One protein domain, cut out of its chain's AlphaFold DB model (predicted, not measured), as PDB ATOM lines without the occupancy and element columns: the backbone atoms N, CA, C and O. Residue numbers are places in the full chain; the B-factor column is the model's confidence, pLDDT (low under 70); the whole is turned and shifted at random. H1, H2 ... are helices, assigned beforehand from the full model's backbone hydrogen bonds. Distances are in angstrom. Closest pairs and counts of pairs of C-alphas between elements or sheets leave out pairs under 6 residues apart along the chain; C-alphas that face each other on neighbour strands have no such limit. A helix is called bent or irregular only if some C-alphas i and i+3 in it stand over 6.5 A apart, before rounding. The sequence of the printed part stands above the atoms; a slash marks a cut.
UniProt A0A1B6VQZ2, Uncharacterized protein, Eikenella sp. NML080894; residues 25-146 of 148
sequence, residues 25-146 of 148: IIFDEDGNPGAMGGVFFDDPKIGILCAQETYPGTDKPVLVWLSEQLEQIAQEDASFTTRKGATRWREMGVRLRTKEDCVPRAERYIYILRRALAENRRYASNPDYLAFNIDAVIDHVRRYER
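Overview. This is residues 25 to 146 of the 148 residues of an uncharacterized protein of Eikenella sp. NML080894 (UniProt A0A1B6VQZ2). Three helices, H2, H3 and H4, lie side by side as a small bundle, their centres at the corners of a triangle; the short H1 sits at the end where H2 and H3 begin and H4 ends. On the side of H3 and H4 away from H2 run long loops, and there residues 84 to 94 lead back along the bundle towards the start of H3. The printed part has 122 residues with four named helices, in the order H1, H2, H3, H4, and no named strand. The class is all helix, though under half of the residues, 56 of the 122, are in named elements. The whole is compact, with a radius of gyration of the C-alphas of 14.7 A and spans of 45 by 33 by 19 A.

Arrangement. Going along from Ile 25, you meet H1 at residues 46 to 49, H2 at 62 to 77, H3 at 99 to 122 and H4 at 134 to 145. H2, H3 and H4 form a bundle, helices side by side, and their packing is mostly aligned. H2 and H3 touch and run the same way at a shallow tilt of 4 degrees; look at the closest C-alphas, of Leu 66 and Ala 106, 6.0 A apart. H4 touches H2 at a shallow tilt of 15 degrees, opposite ways, closest at the C-alphas of Ala 74 and Asp 135, 6.3 A. H3 and H4 are a helical hairpin at a shallow tilt of 11 degrees, opposite ways; H3 touches H4 with residues 109 to 117 alone, and the closest C-alphas, of Leu 113 and Ile 134, are 6.5 A apart. H1 touches H3, which meets it with residues 99 to 106 alone, closest at the C-alphas of Ile 46 and Cys 102, 6.4 A. H1 and H2 only just touch, with 3 pairs of C-alphas within 8 A. In H2 and H4 every O i to N i+4 pair is within hydrogen-bond range; in H3 18 of 20 are, and H1 is too short for such a pair.

Along the chain. Find C-alpha 46 at (20.749, 7.536, 15.309), where H1 begins; it spans 5.4 A. H2 starts at C-alpha 62, (15.980, 12.523, 12.139), and runs 22.4 A. H3, the longest, runs 35.9 A; it is irregular, but only just: C-alphas 100 and 103 are 6.9 A apart. H4 runs 16.2 A to C-alpha 145 at (19.062, 3.682, 18.446).

Size, cuts and confidence. The two C-alphas farthest apart, of Gln 52 and Pro 127, are 45.3 A apart. The printed part has no cut, and the links H1 to H2, H2 to H3 and H3 to H4 are long. Look for pLDDT under 70 in residues 25 to 42 and 80 to 94 of the model.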
ATOM      1  N   ILE A  25      18.767  -8.730   9.284       62.50
ATOM      2  CA  ILE A  25      18.208  -8.782  10.640       62.50
ATOM      3  C   ILE A  25      17.070  -9.799  10.620       62.50
ATOM      4  O   ILE A  25      16.289  -9.810   9.674       62.50
ATOM      5  N   ILE A  26      17.018 -10.666  11.629       65.56
ATOM      6  CA  ILE A  26      15.892 -11.554  11.931       65.56
ATOM      7  C   ILE A  26      15.533 -11.266  13.376       65.56
ATOM      8  O   ILE A  26      16.435 -11.314  14.204       65.56
ATOM      9  N   PHE A  27      14.268 -11.001  13.683       66.12
ATOM     10  CA  PHE A  27      13.817 -10.816  15.058       66.12
ATOM     11  C   PHE A  27      13.277 -12.141  15.636       66.12
ATOM     12  O   PHE A  27      12.803 -13.020  14.913       66.12
ATOM     13  N   ASP A  28      13.416 -12.341  16.937       63.22
ATOM     14  CA  ASP A  28      12.876 -13.476  17.675       63.22
ATOM     15  C   ASP A  28      11.480 -13.153  18.235       63.22
ATOM     16  O   ASP A  28      10.831 -12.180  17.837       63.22
ATOM     17  N   GLU A  29      10.960 -14.027  19.092       60.81
ATOM     18  CA  GLU A  29       9.635 -13.877  19.714       60.81
ATOM     19  C   GLU A  29       9.534 -12.630  20.604       60.81
ATOM     20  O   GLU A  29       8.471 -12.008  20.669       60.81
ATOM     21  N   ASP A  30      10.655 -12.201  21.180       62.22
ATOM     22  CA  ASP A  30      10.760 -11.039  22.060       62.22
ATOM     23  C   ASP A  30      11.098  -9.751  21.287       62.22
ATOM     24  O   ASP A  30      11.365  -8.705  21.883       62.22
ATOM     25  N   GLY A  31      11.121  -9.816  19.948       60.81
ATOM     26  CA  GLY A  31      11.531  -8.711  19.082       60.81
ATOM     27  C   GLY A  31      13.017  -8.372  19.198       60.81
ATOM     28  O   GLY A  31      13.442  -7.311  18.740       60.81
ATOM     29  N   ASN A  32      13.822  -9.257  19.789       63.03
ATOM     30  CA  ASN A  32      15.270  -9.130  19.783       63.03
ATOM     31  C   ASN A  32      15.825  -9.724  18.490       63.03
ATOM     32  O   ASN A  32      15.261 -10.657  17.930       63.03
ATOM     33  N   PRO A  33      16.934  -9.215  17.960       61.34
ATOM     34  CA  PRO A  33      17.471  -9.732  16.717       61.34
ATOM     35  C   PRO A  33      18.172 -11.090  16.964       61.34
ATOM     36  O   PRO A  33      19.233 -11.148  17.578       61.34
ATOM     37  N   GLY A  34      17.570 -12.191  16.500       47.12
ATOM     38  CA  GLY A  34      17.935 -13.577  16.828       47.12
ATOM     39  C   GLY A  34      18.928 -14.274  15.882       47.12
ATOM     40  O   GLY A  34      19.547 -15.259  16.274       47.12
ATOM     41  N   ALA A  35      19.124 -13.799  14.645       47.69
ATOM     42  CA  ALA A  35      20.166 -14.324  13.749       47.69
ATOM     43  C   ALA A  35      20.576 -13.295  12.688       47.69
ATOM     44  O   ALA A  35      19.807 -12.971  11.781       47.69
ATOM     45  N   MET A  36      21.816 -12.816  12.788       50.22
ATOM     46  CA  MET A  36      22.412 -11.851  11.864       50.22
ATOM     47  C   MET A  36      23.597 -12.463  11.132       50.22
ATOM     48  O   MET A  36      24.551 -12.943  11.740       50.22
ATOM     49  N   GLY A  37      23.542 -12.441   9.804       39.94
ATOM     50  CA  GLY A  37      24.742 -12.522   8.985       39.94
ATOM     51  C   GLY A  37      25.363 -11.141   8.968       39.94
ATOM     52  O   GLY A  37      24.740 -10.196   8.494       39.94
ATOM     53  N   GLY A  38      26.561 -11.025   9.534       43.62
ATOM     54  CA  GLY A  38      27.236  -9.749   9.737       43.62
ATOM     55  C   GLY A  38      27.362  -9.422  11.221       43.62
ATOM     56  O   GLY A  38      26.381  -9.340  11.948       43.62
ATOM     57  N   VAL A  39      28.606  -9.274  11.665       39.06
ATOM     58  CA  VAL A  39      28.995  -8.839  13.011       39.06
ATOM     59  C   VAL A  39      28.271  -7.531  13.344       39.06
ATOM     60  O   VAL A  39      28.382  -6.590  12.562       39.06
ATOM     61  N   PHE A  40      27.587  -7.435  14.490       49.00
ATOM     62  CA  PHE A  40      27.272  -6.133  15.086       49.00
ATOM     63  C   PHE A  40      28.596  -5.462  15.424       49.00
ATOM     64  O   PHE A  40      29.193  -5.711  16.467       49.00
ATOM     65  N   PHE A  41      29.098  -4.651  14.508       50.22
ATOM     66  CA  PHE A  41      30.077  -3.662  14.897       50.22
ATOM     67  C   PHE A  41      29.347  -2.586  15.702       50.22
ATOM     68  O   PHE A  41      28.122  -2.450  15.592       50.22
ATOM     69  N   ASP A  42      30.098  -1.849  16.515       62.00
ATOM     70  CA  ASP A  42      29.680  -0.632  17.212       62.00
ATOM     71  C   ASP A  42      29.301   0.474  16.211       62.00
ATOM     72  O   ASP A  42      29.895   1.549  16.179       62.00
ATOM     73  N   ASP A  43      28.320   0.203  15.348       76.62
ATOM     74  CA  ASP A  43      27.716   1.195  14.485       76.62
ATOM     75  C   ASP A  43      27.174   2.295  15.414       76.62
ATOM     76  O   ASP A  43      26.444   1.985  16.379       76.62
ATOM     77  N   PRO A  44      27.523   3.567  15.158       85.88
ATOM     78  CA  PRO A  44      26.890   4.700  15.803       85.88
ATOM     79  C   PRO A  44      25.365   4.563  15.804       85.88
ATOM     80  O   PRO A  44      24.776   3.931  14.929       85.88
ATOM     81  N   LYS A  45      24.721   5.144  16.814       89.62
ATOM     82  CA  LYS A  45      23.257   5.131  16.949       89.62
ATOM     83  C   LYS A  45      22.666   6.408  16.380       89.62
ATOM     84  O   LYS A  45      23.320   7.449  16.469       89.62
ATOM     85  N   ILE A  46      21.444   6.358  15.853       91.19
ATOM     86  CA  ILE A  46      20.749   7.536  15.309       91.19
ATOM     87  C   ILE A  46      20.685   8.651  16.359       91.19
ATOM     88  O   ILE A  46      21.055   9.782  16.060       91.19
ATOM     89  N   GLY A  47      20.345   8.336  17.612       91.50
ATOM     90  CA  GLY A  47      20.317   9.313  18.706       91.50
ATOM     91  C   GLY A  47      21.678   9.936  19.055       91.50
ATOM     92  O   GLY A  47      21.725  10.920  19.786       91.50
ATOM     93  N   ILE A  48      22.789   9.395  18.538       90.94
ATOM     94  CA  ILE A  48      24.146   9.921  18.747       90.94
ATOM     95  C   ILE A  48      24.655  10.613  17.481       90.94
ATOM     96  O   ILE A  48      24.958  11.801  17.507       90.94
ATOM     97  N   LEU A  49      24.769   9.877  16.370       92.31
ATOM     98  CA  LEU A  49      25.371  10.390  15.137       92.31
ATOM     99  C   LEU A  49      24.458  11.391  14.426       92.31
ATOM    100  O   LEU A  49      24.943  12.363  13.852       92.31
ATOM    101  N   CYS A  50      23.148  11.158  14.484       92.88
ATOM    102  CA  CYS A  50      22.148  11.902  13.726       92.88
ATOM    103  C   CYS A  50      21.456  12.991  14.553       92.88
ATOM    104  O   CYS A  50      20.466  13.558  14.100       92.88
ATOM    105  N   ALA A  51      21.959  13.295  15.757       87.50
ATOM    106  CA  ALA A  51      21.346  14.243  16.693       87.50
ATOM    107  C   ALA A  51      21.081  15.633  16.086       87.50
ATOM    108  O   ALA A  51      20.139  16.314  16.482       87.50
ATOM    109  N   GLN A  52      21.911  16.045  15.125       88.81
ATOM    110  CA  GLN A  52      21.836  17.343  14.448       88.81
ATOM    111  C   GLN A  52      21.372  17.233  12.989       88.81
ATOM    112  O   GLN A  52      21.257  18.245  12.305       88.81
ATOM    113  N   GLU A  53      21.120  16.019  12.501       95.12
ATOM    114  CA  GLU A  53      20.692  15.805  11.123       95.12
ATOM    115  C   GLU A  53      19.184  16.016  11.028       95.12
ATOM    116  O   GLU A  53      18.422  15.498  11.846       95.12
ATOM    117  N   THR A  54      18.754  16.781  10.030       96.12
ATOM    118  CA  THR A  54      17.337  17.086   9.792       96.12
ATOM    119  C   THR A  54      16.777  16.129   8.750       96.12
ATOM    120  O   THR A  54      17.432  15.844   7.746       96.12
ATOM    121  N   TYR A  55      15.569  15.615   8.977       96.25
ATOM    122  CA  TYR A  55      14.910  14.751   8.009       96.25
ATOM    123  C   TYR A  55      14.428  15.576   6.792       96.25
ATOM    124  O   TYR A  55      13.743  16.587   6.991       96.25
ATOM    125  N   PRO A  56      14.753  15.182   5.543       95.56
ATOM    126  CA  PRO A  56      14.448  15.963   4.346       95.56
ATOM    127  C   PRO A  56      12.967  16.319   4.197       95.56
ATOM    128  O   PRO A  56      12.084  15.497   4.425       95.56
ATOM    129  N   GLY A  57      12.696  17.556   3.771       93.12
ATOM    130  CA  GLY A  57      11.326  18.051   3.595       93.12
ATOM    131  C   GLY A  57      10.600  18.372   4.906       93.12
ATOM    132  O   GLY A  57       9.397  18.617   4.885       93.12
ATOM    133  N   THR A  58      11.314  18.380   6.034       92.00
ATOM    134  CA  THR A  58      10.794  18.757   7.353       92.00
ATOM    135  C   THR A  58      11.812  19.622   8.099       92.00
ATOM    136  O   THR A  58      12.987  19.626   7.746       92.00
ATOM    137  N   ASP A  59      11.378  20.279   9.176       92.88
ATOM    138  CA  ASP A  59      12.268  20.971  10.123       92.88
ATOM    139  C   ASP A  59      12.645  20.083  11.330       92.88
ATOM    140  O   ASP A  59      13.128  20.568  12.354       92.88
ATOM    141  N   LYS A  60      12.373  18.772  11.260       93.19
ATOM    142  CA  LYS A  60      12.526  17.857  12.397       93.19
ATOM    143  C   LYS A  60      13.876  17.140  12.358       93.19
ATOM    144  O   LYS A  60      14.257  16.629  11.302       93.19
ATOM    145  N   PRO A  61      14.570  16.995  13.502       95.12
ATOM    146  CA  PRO A  61      15.711  16.093  13.596       95.12
ATOM    147  C   PRO A  61      15.320  14.657  13.226       95.12
ATOM    148  O   PRO A  61      14.225  14.208  13.571       95.12
ATOM    149  N   VAL A  62      16.226  13.908  12.590       95.62
ATOM    150  CA  VAL A  62      15.980  12.523  12.139       95.62
ATOM    151  C   VAL A  62      15.505  11.628  13.286       95.62
ATOM    152  O   VAL A  62      14.573  10.850  13.098       95.62
ATOM    153  N   LEU A  63      16.087  11.761  14.485       94.81
ATOM    154  CA  LEU A  63      15.643  11.012  15.667       94.81
ATOM    155  C   LEU A  63      14.193  11.318  16.064       94.81
ATOM    156  O   LEU A  63      13.462  10.399  16.414       94.81
ATOM    157  N   VAL A  64      13.773  12.585  15.991       95.12
ATOM    158  CA  VAL A  64      12.421  13.014  16.377       95.12
ATOM    159  C   VAL A  64      11.428  12.515  15.340       95.12
ATOM    160  O   VAL A  64      10.425  11.907  15.696       95.12
ATOM    161  N   TRP A  65      11.749  12.703  14.058       96.75
ATOM    162  CA  TRP A  65      10.946  12.174  12.963       96.75
ATOM    163  C   TRP A  65      10.770  10.655  13.081       96.75
ATOM    164  O   TRP A  65       9.651  10.154  12.982       96.75
ATOM    165  N   LEU A  66      11.852   9.920  13.358       96.56
ATOM    166  CA  LEU A  66      11.791   8.473  13.536       96.56
ATOM    167  C   LEU A  66      10.900   8.102  14.729       96.56
ATOM    168  O   LEU A  66      10.021   7.259  14.566       96.56
ATOM    169  N   SER A  67      11.069   8.741  15.892       96.31
ATOM    170  CA  SER A  67      10.226   8.491  17.071       96.31
ATOM    171  C   SER A  67       8.736   8.687  16.782       96.31
ATOM    172  O   SER A  67       7.935   7.820  17.133       96.31
ATOM    173  N   GLU A  68       8.364   9.768  16.093       96.44
ATOM    174  CA  GLU A  68       6.971  10.043  15.717       96.44
ATOM    175  C   GLU A  68       6.408   8.986  14.760       96.44
ATOM    176  O   GLU A  68       5.278   8.529  14.920       96.44
ATOM    177  N   GLN A  69       7.197   8.564  13.768       97.56
ATOM    178  CA  GLN A  69       6.774   7.518  12.837       97.56
ATOM    179  C   GLN A  69       6.578   6.171  13.542       97.56
ATOM    180  O   GLN A  69       5.614   5.462  13.247       97.56
ATOM    181  N   LEU A  70       7.457   5.818  14.487       96.06
ATOM    182  CA  LEU A  70       7.295   4.614  15.305       96.06
ATOM    183  C   LEU A  70       6.027   4.693  16.164       96.06
ATOM    184  O   LEU A  70       5.283   3.720  16.239       96.06
ATOM    185  N   GLU A  71       5.748   5.845  16.776       96.00
ATOM    186  CA  GLU A  71       4.529   6.044  17.564       96.00
ATOM    187  C   GLU A  71       3.263   5.911  16.711       96.00
ATOM    188  O   GLU A  71       2.335   5.203  17.099       96.00
ATOM    189  N   GLN A  72       3.248   6.509  15.518       96.00
ATOM    190  CA  GLN A  72       2.128   6.371  14.592       96.00
ATOM    191  C   GLN A  72       1.886   4.902  14.211       96.00
ATOM    192  O   GLN A  72       0.743   4.447  14.178       96.00
ATOM    193  N   ILE A  73       2.951   4.143  13.939       95.19
ATOM    194  CA  ILE A  73       2.839   2.716  13.619       95.19
ATOM    195  C   ILE A  73       2.301   1.924  14.815       95.19
ATOM    196  O   ILE A  73       1.438   1.075  14.616       95.19
ATOM    197  N   ALA A  74       2.763   2.208  16.036       93.31
ATOM    198  CA  ALA A  74       2.271   1.545  17.245       93.31
ATOM    199  C   ALA A  74       0.771   1.804  17.467       93.31
ATOM    200  O   ALA A  74       0.009   0.876  17.725       93.31
ATOM    201  N   GLN A  75       0.322   3.053  17.305       93.06
ATOM    202  CA  GLN A  75      -1.100   3.405  17.402       93.06
ATOM    203  C   GLN A  75      -1.940   2.672  16.348       93.06
ATOM    204  O   GLN A  75      -3.048   2.215  16.622       93.06
ATOM    205  N   GLU A  76      -1.401   2.539  15.139       92.00
ATOM    206  CA  GLU A  76      -2.034   1.800  14.059       92.00
ATOM    207  C   GLU A  76      -2.081   0.282  14.311       92.00
ATOM    208  O   GLU A  76      -3.083  -0.346  13.956       92.00
ATOM    209  N   ASP A  77      -1.040  -0.305  14.910       88.69
ATOM    210  CA  ASP A  77      -0.969  -1.736  15.246       88.69
ATOM    211  C   ASP A  77      -1.847  -2.105  16.452       88.69
ATOM    212  O   ASP A  77      -2.447  -3.177  16.473       88.69
ATOM    213  N   ALA A  78      -2.027  -1.188  17.410       84.50
ATOM    214  CA  ALA A  78      -2.865  -1.393  18.597       84.50
ATOM    215  C   ALA A  78      -4.329  -1.757  18.271       84.50
ATOM    216  O   ALA A  78      -5.056  -2.265  19.124       84.50
ATOM    217  N   SER A  79      -4.768  -1.518  17.032       74.62
ATOM    218  CA  SER A  79      -6.091  -1.905  16.537       74.62
ATOM    219  C   SER A  79      -6.242  -3.403  16.212       74.62
ATOM    220  O   SER A  79      -7.366  -3.849  15.968       74.62
ATOM    221  N   PHE A  80      -5.162  -4.198  16.232       68.38
ATOM    222  CA  PHE A  80      -5.192  -5.630  15.917       68.38
ATOM    223  C   PHE A  80      -5.155  -6.507  17.168       68.38
ATOM    224  O   PHE A  80      -4.188  -6.532  17.925       68.38
ATOM    225  N   THR A  81      -6.184  -7.336  17.339       63.44
ATOM    226  CA  THR A  81      -6.204  -8.422  18.326       63.44
ATOM    227  C   THR A  81      -5.860  -9.747  17.650       63.44
ATOM    228  O   THR A  81      -6.704 -10.631  17.518       63.44
ATOM    229  N   THR A  82      -4.626  -9.881  17.169       65.62
ATOM    230  CA  THR A  82      -4.108 -11.124  16.572       65.62
ATOM    231  C   THR A  82      -3.076 -11.780  17.475       65.62
ATOM    232  O   THR A  82      -2.301 -11.105  18.153       65.62
ATOM    233  N   ARG A  83      -3.035 -13.118  17.468       68.06
ATOM    234  CA  ARG A  83      -1.993 -13.872  18.166       68.06
ATOM    235  C   ARG A  83      -0.639 -13.540  17.533       68.06
ATOM    236  O   ARG A  83      -0.406 -13.834  16.363       68.06
ATOM    237  N   LYS A  84       0.240 -12.916  18.312       69.31
ATOM    238  CA  LYS A  84       1.610 -12.598  17.896       69.31
ATOM    239  C   LYS A  84       2.462 -13.871  17.942       69.31
ATOM    240  O   LYS A  84       2.253 -14.718  18.813       69.31
ATOM    241  N   GLY A  85       3.388 -14.029  17.003       65.56
ATOM    242  CA  GLY A  85       4.348 -15.138  17.008       65.56
ATOM    243  C   GLY A  85       5.775 -14.683  16.741       65.56
ATOM    244  O   GLY A  85       6.057 -13.487  16.711       65.56
ATOM    245  N   ALA A  86       6.677 -15.653  16.555       58.00
ATOM    246  CA  ALA A  86       8.089 -15.392  16.304       58.00
ATOM    247  C   ALA A  86       8.293 -14.442  15.123       58.00
ATOM    248  O   ALA A  86       7.835 -14.702  14.008       58.00
ATOM    249  N   THR A  87       9.050 -13.376  15.360       59.50
ATOM    250  CA  THR A  87       9.227 -12.249  14.441       59.50
ATOM    251  C   THR A  87      10.248 -12.562  13.334       59.50
ATOM    252  O   THR A  87      11.197 -11.822  13.080       59.50
ATOM    253  N   ARG A  88      10.094 -13.694  12.636       57.66
ATOM    254  CA  ARG A  88      11.061 -14.146  11.622       57.66
ATOM    255  C   ARG A  88      10.898 -13.385  10.317       57.66
ATOM    256  O   ARG A  88      10.266 -13.856   9.376       57.66
ATOM    257  N   TRP A  89      11.530 -12.227  10.239       58.09
ATOM    258  CA  TRP A  89      11.493 -11.400   9.047       58.09
ATOM    259  C   TRP A  89      12.907 -11.045   8.626       58.09
ATOM    260  O   TRP A  89      13.641 -10.453   9.405       58.09
ATOM    261  N   ARG A  90      13.305 -11.481   7.427       59.50
ATOM    262  CA  ARG A  90      14.652 -11.286   6.885       59.50
ATOM    263  C   ARG A  90      14.662 -10.030   6.035       59.50
ATOM    264  O   ARG A  90      13.993  -9.995   5.008       59.50
ATOM    265  N   GLU A  91      15.499  -9.068   6.392       63.59
ATOM    266  CA  GLU A  91      15.659  -7.867   5.575       63.59
ATOM    267  C   GLU A  91      17.058  -7.287   5.656       63.59
ATOM    268  O   GLU A  91      17.733  -7.443   6.672       63.59
ATOM    269  N   MET A  92      17.479  -6.603   4.587       59.25
ATOM    270  CA  MET A  92      18.771  -5.928   4.579       59.25
ATOM    271  C   MET A  92      18.763  -4.709   5.508       59.25
ATOM    272  O   MET A  92      17.956  -3.801   5.303       59.25
ATOM    273  N   GLY A  93      19.650  -4.670   6.502       65.25
ATOM    274  CA  GLY A  93      19.876  -3.485   7.331       65.25
ATOM    275  C   GLY A  93      20.656  -2.402   6.579       65.25
ATOM    276  O   GLY A  93      21.434  -2.707   5.676       65.25
ATOM    277  N   VAL A  94      20.475  -1.137   6.964       66.25
ATOM    278  CA  VAL A  94      21.340  -0.031   6.520       66.25
ATOM    279  C   VAL A  94      22.332   0.256   7.626       66.25
ATOM    280  O   VAL A  94      21.942   0.550   8.753       66.25
ATOM    281  N   ARG A  95      23.618   0.157   7.318       76.00
ATOM    282  CA  ARG A  95      24.694   0.382   8.278       76.00
ATOM    283  C   ARG A  95      24.869   1.878   8.525       76.00
ATOM    284  O   ARG A  95      24.930   2.622   7.559       76.00
ATOM    285  N   LEU A  96      24.953   2.304   9.785       83.25
ATOM    286  CA  LEU A  96      25.177   3.715  10.118       83.25
ATOM    287  C   LEU A  96      26.682   3.947  10.222       83.25
ATOM    288  O   LEU A  96      27.283   3.525  11.203       83.25
ATOM    289  N   ARG A  97      27.316   4.548   9.215       84.50
ATOM    290  CA  ARG A  97      28.759   4.847   9.241       84.50
ATOM    291  C   ARG A  97      29.019   6.339   9.235       84.50
ATOM    292  O   ARG A  97      29.928   6.799   9.925       84.50
ATOM    293  N   THR A  98      28.230   7.077   8.470       88.56
ATOM    294  CA  THR A  98      28.344   8.525   8.332       88.56
ATOM    295  C   THR A  98      26.981   9.194   8.500       88.56
ATOM    296  O   THR A  98      25.957   8.530   8.675       88.56
ATOM    297  N   LYS A  99      26.963  10.528   8.505       89.31
ATOM    298  CA  LYS A  99      25.729  11.313   8.657       89.31
ATOM    299  C   LYS A  99      24.767  11.103   7.484       89.31
ATOM    300  O   LYS A  99      23.557  11.117   7.668       89.31
ATOM    301  N   GLU A 100      25.295  10.820   6.297       90.06
ATOM    302  CA  GLU A 100      24.516  10.526   5.092       90.06
ATOM    303  C   GLU A 100      23.685   9.237   5.227       90.06
ATOM    304  O   GLU A 100      22.654   9.096   4.573       90.06
ATOM    305  N   ASP A 101      24.077   8.322   6.122       89.81
ATOM    306  CA  ASP A 101      23.348   7.078   6.385       89.81
ATOM    307  C   ASP A 101      22.162   7.272   7.356       89.81
ATOM    308  O   ASP A 101      21.340   6.365   7.518       89.81
ATOM    309  N   CYS A 102      22.038   8.440   8.000       92.06
ATOM    310  CA  CYS A 102      21.012   8.716   9.011       92.06
ATOM    311  C   CYS A 102      19.588   8.560   8.471       92.06
ATOM    312  O   CYS A 102      18.776   7.830   9.045       92.06
ATOM    313  N   VAL A 103      19.292   9.229   7.355       94.19
ATOM    314  CA  VAL A 103      17.965   9.200   6.728       94.19
ATOM    315  C   VAL A 103      17.660   7.811   6.159       94.19
ATOM    316  O   VAL A 103      16.657   7.232   6.579       94.19
ATOM    317  N   PRO A 104      18.527   7.196   5.322       91.81
ATOM    318  CA  PRO A 104      18.268   5.855   4.797       91.81
ATOM    319  C   PRO A 104      18.067   4.799   5.887       91.81
ATOM    320  O   PRO A 104      17.241   3.899   5.737       91.81
ATOM    321  N   ARG A 105      18.790   4.895   7.013       90.06
ATOM    322  CA  ARG A 105      18.610   3.974   8.139       90.06
ATOM    323  C   ARG A 105      17.281   4.180   8.858       90.06
ATOM    324  O   ARG A 105      16.605   3.192   9.142       90.06
ATOM    325  N   ALA A 106      16.891   5.425   9.126       92.88
ATOM    326  CA  ALA A 106      15.599   5.732   9.737       92.88
ATOM    327  C   ALA A 106      14.438   5.261   8.845       92.88
ATOM    328  O   ALA A 106      13.552   4.539   9.303       92.88
ATOM    329  N   GLU A 107      14.489   5.577   7.550       93.12
ATOM    330  CA  GLU A 107      13.497   5.133   6.564       93.12
ATOM    331  C   GLU A 107      13.425   3.616   6.464       93.12
ATOM    332  O   GLU A 107      12.342   3.056   6.290       93.12
ATOM    333  N   ARG A 108      14.561   2.929   6.622       87.75
ATOM    334  CA  ARG A 108      14.575   1.475   6.607       87.75
ATOM    335  C   ARG A 108      13.756   0.896   7.749       87.75
ATOM    336  O   ARG A 108      12.945   0.016   7.481       87.75
ATOM    337  N   TYR A 109      13.900   1.386   8.981       88.75
ATOM    338  CA  TYR A 109      13.060   0.922  10.090       88.75
ATOM    339  C   TYR A 109      11.570   1.122   9.799       88.75
ATOM    340  O   TYR A 109      10.778   0.194   9.975       88.75
ATOM    341  N   ILE A 110      11.199   2.294   9.275       93.94
ATOM    342  CA  ILE A 110       9.807   2.606   8.936       93.94
ATOM    343  C   ILE A 110       9.280   1.697   7.830       93.94
ATOM    344  O   ILE A 110       8.193   1.141   7.968       93.94
ATOM    345  N   TYR A 111      10.052   1.474   6.769       90.00
ATOM    346  CA  TYR A 111       9.682   0.567   5.686       90.00
ATOM    347  C   TYR A 111       9.358  -0.841   6.202       90.00
ATOM    348  O   TYR A 111       8.332  -1.417   5.838       90.00
ATOM    349  N   ILE A 112      10.216  -1.382   7.073       84.69
ATOM    350  CA  ILE A 112      10.056  -2.725   7.642       84.69
ATOM    351  C   ILE A 112       8.756  -2.821   8.433       84.69
ATOM    352  O   ILE A 112       7.926  -3.693   8.173       84.69
ATOM    353  N   LEU A 113       8.557  -1.887   9.358       88.94
ATOM    354  CA  LEU A 113       7.406  -1.891  10.250       88.94
ATOM    355  C   LEU A 113       6.094  -1.621   9.502       88.94
ATOM    356  O   LEU A 113       5.093  -2.281   9.763       88.94
ATOM    357  N   ARG A 114       6.093  -0.727   8.506       93.44
ATOM    358  CA  ARG A 114       4.919  -0.478   7.651       93.44
ATOM    359  C   ARG A 114       4.551  -1.696   6.810       93.44
ATOM    360  O   ARG A 114       3.367  -1.992   6.655       93.44
ATOM    361  N   ARG A 115       5.543  -2.420   6.285       89.00
ATOM    362  CA  ARG A 115       5.304  -3.661   5.537       89.00
ATOM    363  C   ARG A 115       4.760  -4.763   6.448       89.00
ATOM    364  O   ARG A 115       3.807  -5.431   6.054       89.00
ATOM    365  N   ALA A 116       5.304  -4.911   7.658       86.75
ATOM    366  CA  ALA A 116       4.782  -5.836   8.664       86.75
ATOM    367  C   ALA A 116       3.336  -5.495   9.059       86.75
ATOM    368  O   ALA A 116       2.480  -6.372   9.068       86.75
ATOM    369  N   LEU A 117       3.032  -4.214   9.280       90.75
ATOM    370  CA  LEU A 117       1.681  -3.740   9.591       90.75
ATOM    371  C   LEU A 117       0.686  -4.058   8.470       90.75
ATOM    372  O   LEU A 117      -0.430  -4.505   8.729       90.75
ATOM    373  N   ALA A 118       1.083  -3.849   7.212       91.56
ATOM    374  CA  ALA A 118       0.256  -4.197   6.061       91.56
ATOM    375  C   ALA A 118       0.009  -5.713   5.956       91.56
ATOM    376  O   ALA A 118      -1.086  -6.130   5.580       91.56
ATOM    377  N   GLU A 119       1.000  -6.538   6.300       87.19
ATOM    378  CA  GLU A 119       0.860  -7.996   6.326       87.19
ATOM    379  C   GLU A 119      -0.059  -8.463   7.464       87.19
ATOM    380  O   GLU A 119      -1.014  -9.197   7.198       87.19
ATOM    381  N   ASN A 120       0.149  -7.948   8.682       88.00
ATOM    382  CA  ASN A 120      -0.719  -8.184   9.839       88.00
ATOM    383  C   ASN A 120      -2.176  -7.842   9.505       88.00
ATOM    384  O   ASN A 120      -3.070  -8.663   9.704       88.00
ATOM    385  N   ARG A 121      -2.411  -6.670   8.899       89.44
ATOM    386  CA  ARG A 121      -3.730  -6.235   8.407       89.44
ATOM    387  C   ARG A 121      -4.342  -7.216   7.421       89.44
ATOM    388  O   ARG A 121      -5.513  -7.568   7.541       89.44
ATOM    389  N   ARG A 122      -3.559  -7.644   6.432       89.75
ATOM    390  CA  ARG A 122      -4.027  -8.515   5.350       89.75
ATOM    391  C   ARG A 122      -4.475  -9.884   5.857       89.75
ATOM    392  O   ARG A 122      -5.416 -10.443   5.299       89.75
ATOM    393  N   TYR A 123      -3.809 -10.416   6.876       86.62
ATOM    394  CA  TYR A 123      -4.085 -11.747   7.418       86.62
ATOM    395  C   TYR A 123      -4.771 -11.722   8.788       86.62
ATOM    396  O   TYR A 123      -4.880 -12.766   9.422       86.62
ATOM    397  N   ALA A 124      -5.301 -10.572   9.220       84.06
ATOM    398  CA  ALA A 124      -5.911 -10.401  10.540       84.06
ATOM    399  C   ALA A 124      -7.078 -11.368  10.821       84.06
ATOM    400  O   ALA A 124      -7.329 -11.723  11.969       84.06
ATOM    401  N   SER A 125      -7.788 -11.811   9.780       83.75
ATOM    402  CA  SER A 125      -8.895 -12.766   9.894       83.75
ATOM    403  C   SER A 125      -8.468 -14.236   9.815       83.75
ATOM    404  O   SER A 125      -9.327 -15.111   9.896       83.75
ATOM    405  N   ASN A 126      -7.183 -14.530   9.591       84.06
ATOM    406  CA  ASN A 126      -6.680 -15.898   9.522       84.06
ATOM    407  C   ASN A 126      -6.290 -16.380  10.934       84.06
ATOM    408  O   ASN A 126      -5.307 -15.880  11.479       84.06
ATOM    409  N   PRO A 127      -7.002 -17.361  11.521       81.00
ATOM    410  CA  PRO A 127      -6.723 -17.836  12.879       81.00
ATOM    411  C   PRO A 127      -5.365 -18.543  13.021       81.00
ATOM    412  O   PRO A 127      -4.831 -18.604  14.127       81.00
ATOM    413  N   ASP A 128      -4.800 -19.042  11.917       83.00
ATOM    414  CA  ASP A 128      -3.502 -19.725  11.891       83.00
ATOM    415  C   ASP A 128      -2.338 -18.766  11.594       83.00
ATOM    416  O   ASP A 128      -1.169 -19.155  11.655       83.00
ATOM    417  N   TYR A 129      -2.636 -17.508  11.248       81.75
ATOM    418  CA  TYR A 129      -1.608 -16.503  11.015       81.75
ATOM    419  C   TYR A 129      -1.044 -16.003  12.344       81.75
ATOM    420  O   TYR A 129      -1.766 -15.541  13.227       81.75
ATOM    421  N   LEU A 130       0.279 -16.068  12.459       81.25
ATOM    422  CA  LEU A 130       1.014 -15.477  13.563       81.25
ATOM    423  C   LEU A 130       1.485 -14.087  13.149       81.25
ATOM    424  O   LEU A 130       2.339 -13.955  12.274       81.25
ATOM    425  N   ALA A 131       0.926 -13.066  13.793       82.06
ATOM    426  CA  ALA A 131       1.258 -11.682  13.498       82.06
ATOM    427  C   ALA A 131       2.702 -11.354  13.892       82.06
ATOM    428  O   ALA A 131       3.195 -11.790  14.940       82.06
ATOM    429  N   PHE A 132       3.353 -10.541  13.064       81.75
ATOM    430  CA  PHE A 132       4.644  -9.945  13.378       81.75
ATOM    431  C   PHE A 132       4.494  -9.044  14.609       81.75
ATOM    432  O   PHE A 132       3.591  -8.205  14.656       81.75
ATOM    433  N   ASN A 133       5.376  -9.197  15.601       83.94
ATOM    434  CA  ASN A 133       5.321  -8.414  16.833       83.94
ATOM    435  C   ASN A 133       5.927  -7.012  16.630       83.94
ATOM    436  O   ASN A 133       7.092  -6.768  16.942       83.94
ATOM    437  N   ILE A 134       5.125  -6.097  16.076       86.88
ATOM    438  CA  ILE A 134       5.533  -4.723  15.746       86.88
ATOM    439  C   ILE A 134       6.015  -3.971  16.987       86.88
ATOM    440  O   ILE A 134       7.097  -3.388  16.945       86.88
ATOM    441  N   ASP A 135       5.273  -4.046  18.094       88.31
ATOM    442  CA  ASP A 135       5.625  -3.367  19.349       88.31
ATOM    443  C   ASP A 135       7.011  -3.762  19.860       88.31
ATOM    444  O   ASP A 135       7.823  -2.902  20.198       88.31
ATOM    445  N   ALA A 136       7.323  -5.061  19.855       83.75
ATOM    446  CA  ALA A 136       8.611  -5.541  20.343       83.75
ATOM    447  C   ALA A 136       9.782  -5.018  19.492       83.75
ATOM    448  O   ALA A 136      10.831  -4.651  20.026       83.75
ATOM    449  N   VAL A 137       9.589  -4.912  18.174       84.62
ATOM    450  CA  VAL A 137      10.596  -4.332  17.276       84.62
ATOM    451  C   VAL A 137      10.692  -2.818  17.442       84.62
ATOM    452  O   VAL A 137      11.802  -2.292  17.469       84.62
ATOM    453  N   ILE A 138       9.575  -2.105  17.605       89.81
ATOM    454  CA  ILE A 138       9.580  -0.665  17.911       89.81
ATOM    455  C   ILE A 138      10.388  -0.397  19.184       89.81
ATOM    456  O   ILE A 138      11.274   0.461  19.194       89.81
ATOM    457  N   ASP A 139      10.130  -1.165  20.236       88.19
ATOM    458  CA  ASP A 139      10.826  -1.054  21.511       88.19
ATOM    459  C   ASP A 139      12.316  -1.387  21.389       88.19
ATOM    460  O   ASP A 139      13.161  -0.721  21.998       88.19
ATOM    461  N   HIS A 140      12.662  -2.378  20.564       86.38
ATOM    462  CA  HIS A 140      14.050  -2.653  20.220       86.38
ATOM    463  C   HIS A 140      14.706  -1.450  19.534       86.38
ATOM    464  O   HIS A 140      15.771  -1.021  19.976       86.38
ATOM    465  N   VAL A 141      14.081  -0.878  18.497       88.12
ATOM    466  CA  VAL A 141      14.625   0.274  17.760       88.12
ATOM    467  C   VAL A 141      14.835   1.457  18.697       88.12
ATOM    468  O   VAL A 141      15.924   2.023  18.708       88.12
ATOM    469  N   ARG A 142      13.848   1.788  19.540       91.38
ATOM    470  CA  ARG A 142      13.956   2.878  20.526       91.38
ATOM    471  C   ARG A 142      15.173   2.710  21.432       91.38
ATOM    472  O   ARG A 142      15.989   3.627  21.543       91.38
ATOM    473  N   ARG A 143      15.336   1.524  22.032       89.12
ATOM    474  CA  ARG A 143      16.466   1.228  22.928       89.12
ATOM    475  C   ARG A 143      17.801   1.204  22.191       89.12
ATOM    476  O   ARG A 143      18.774   1.791  22.659       89.12
ATOM    477  N   TYR A 144      17.857   0.514  21.056       86.38
ATOM    478  CA  TYR A 144      19.088   0.313  20.300       86.38
ATOM    479  C   TYR A 144      19.601   1.629  19.714       86.38
ATOM    480  O   TYR A 144      20.782   1.942  19.858       86.38
ATOM    481  N   GLU A 145      18.718   2.414  19.093       90.12
ATOM    482  CA  GLU A 145      19.062   3.682  18.446       90.12
ATOM    483  C   GLU A 145      19.144   4.867  19.418       90.12
ATOM    484  O   GLU A 145      19.545   5.957  19.006       90.12
ATOM    485  N   ARG A 146      18.835   4.649  20.706       91.44
ATOM    486  CA  ARG A 146      18.820   5.675  21.764       91.44
ATOM    487  C   ARG A 146      17.928   6.860  21.394       91.44
ATOM    488  O   ARG A 146      18.355   8.012  21.443       91.44
TER     489      ARG A 146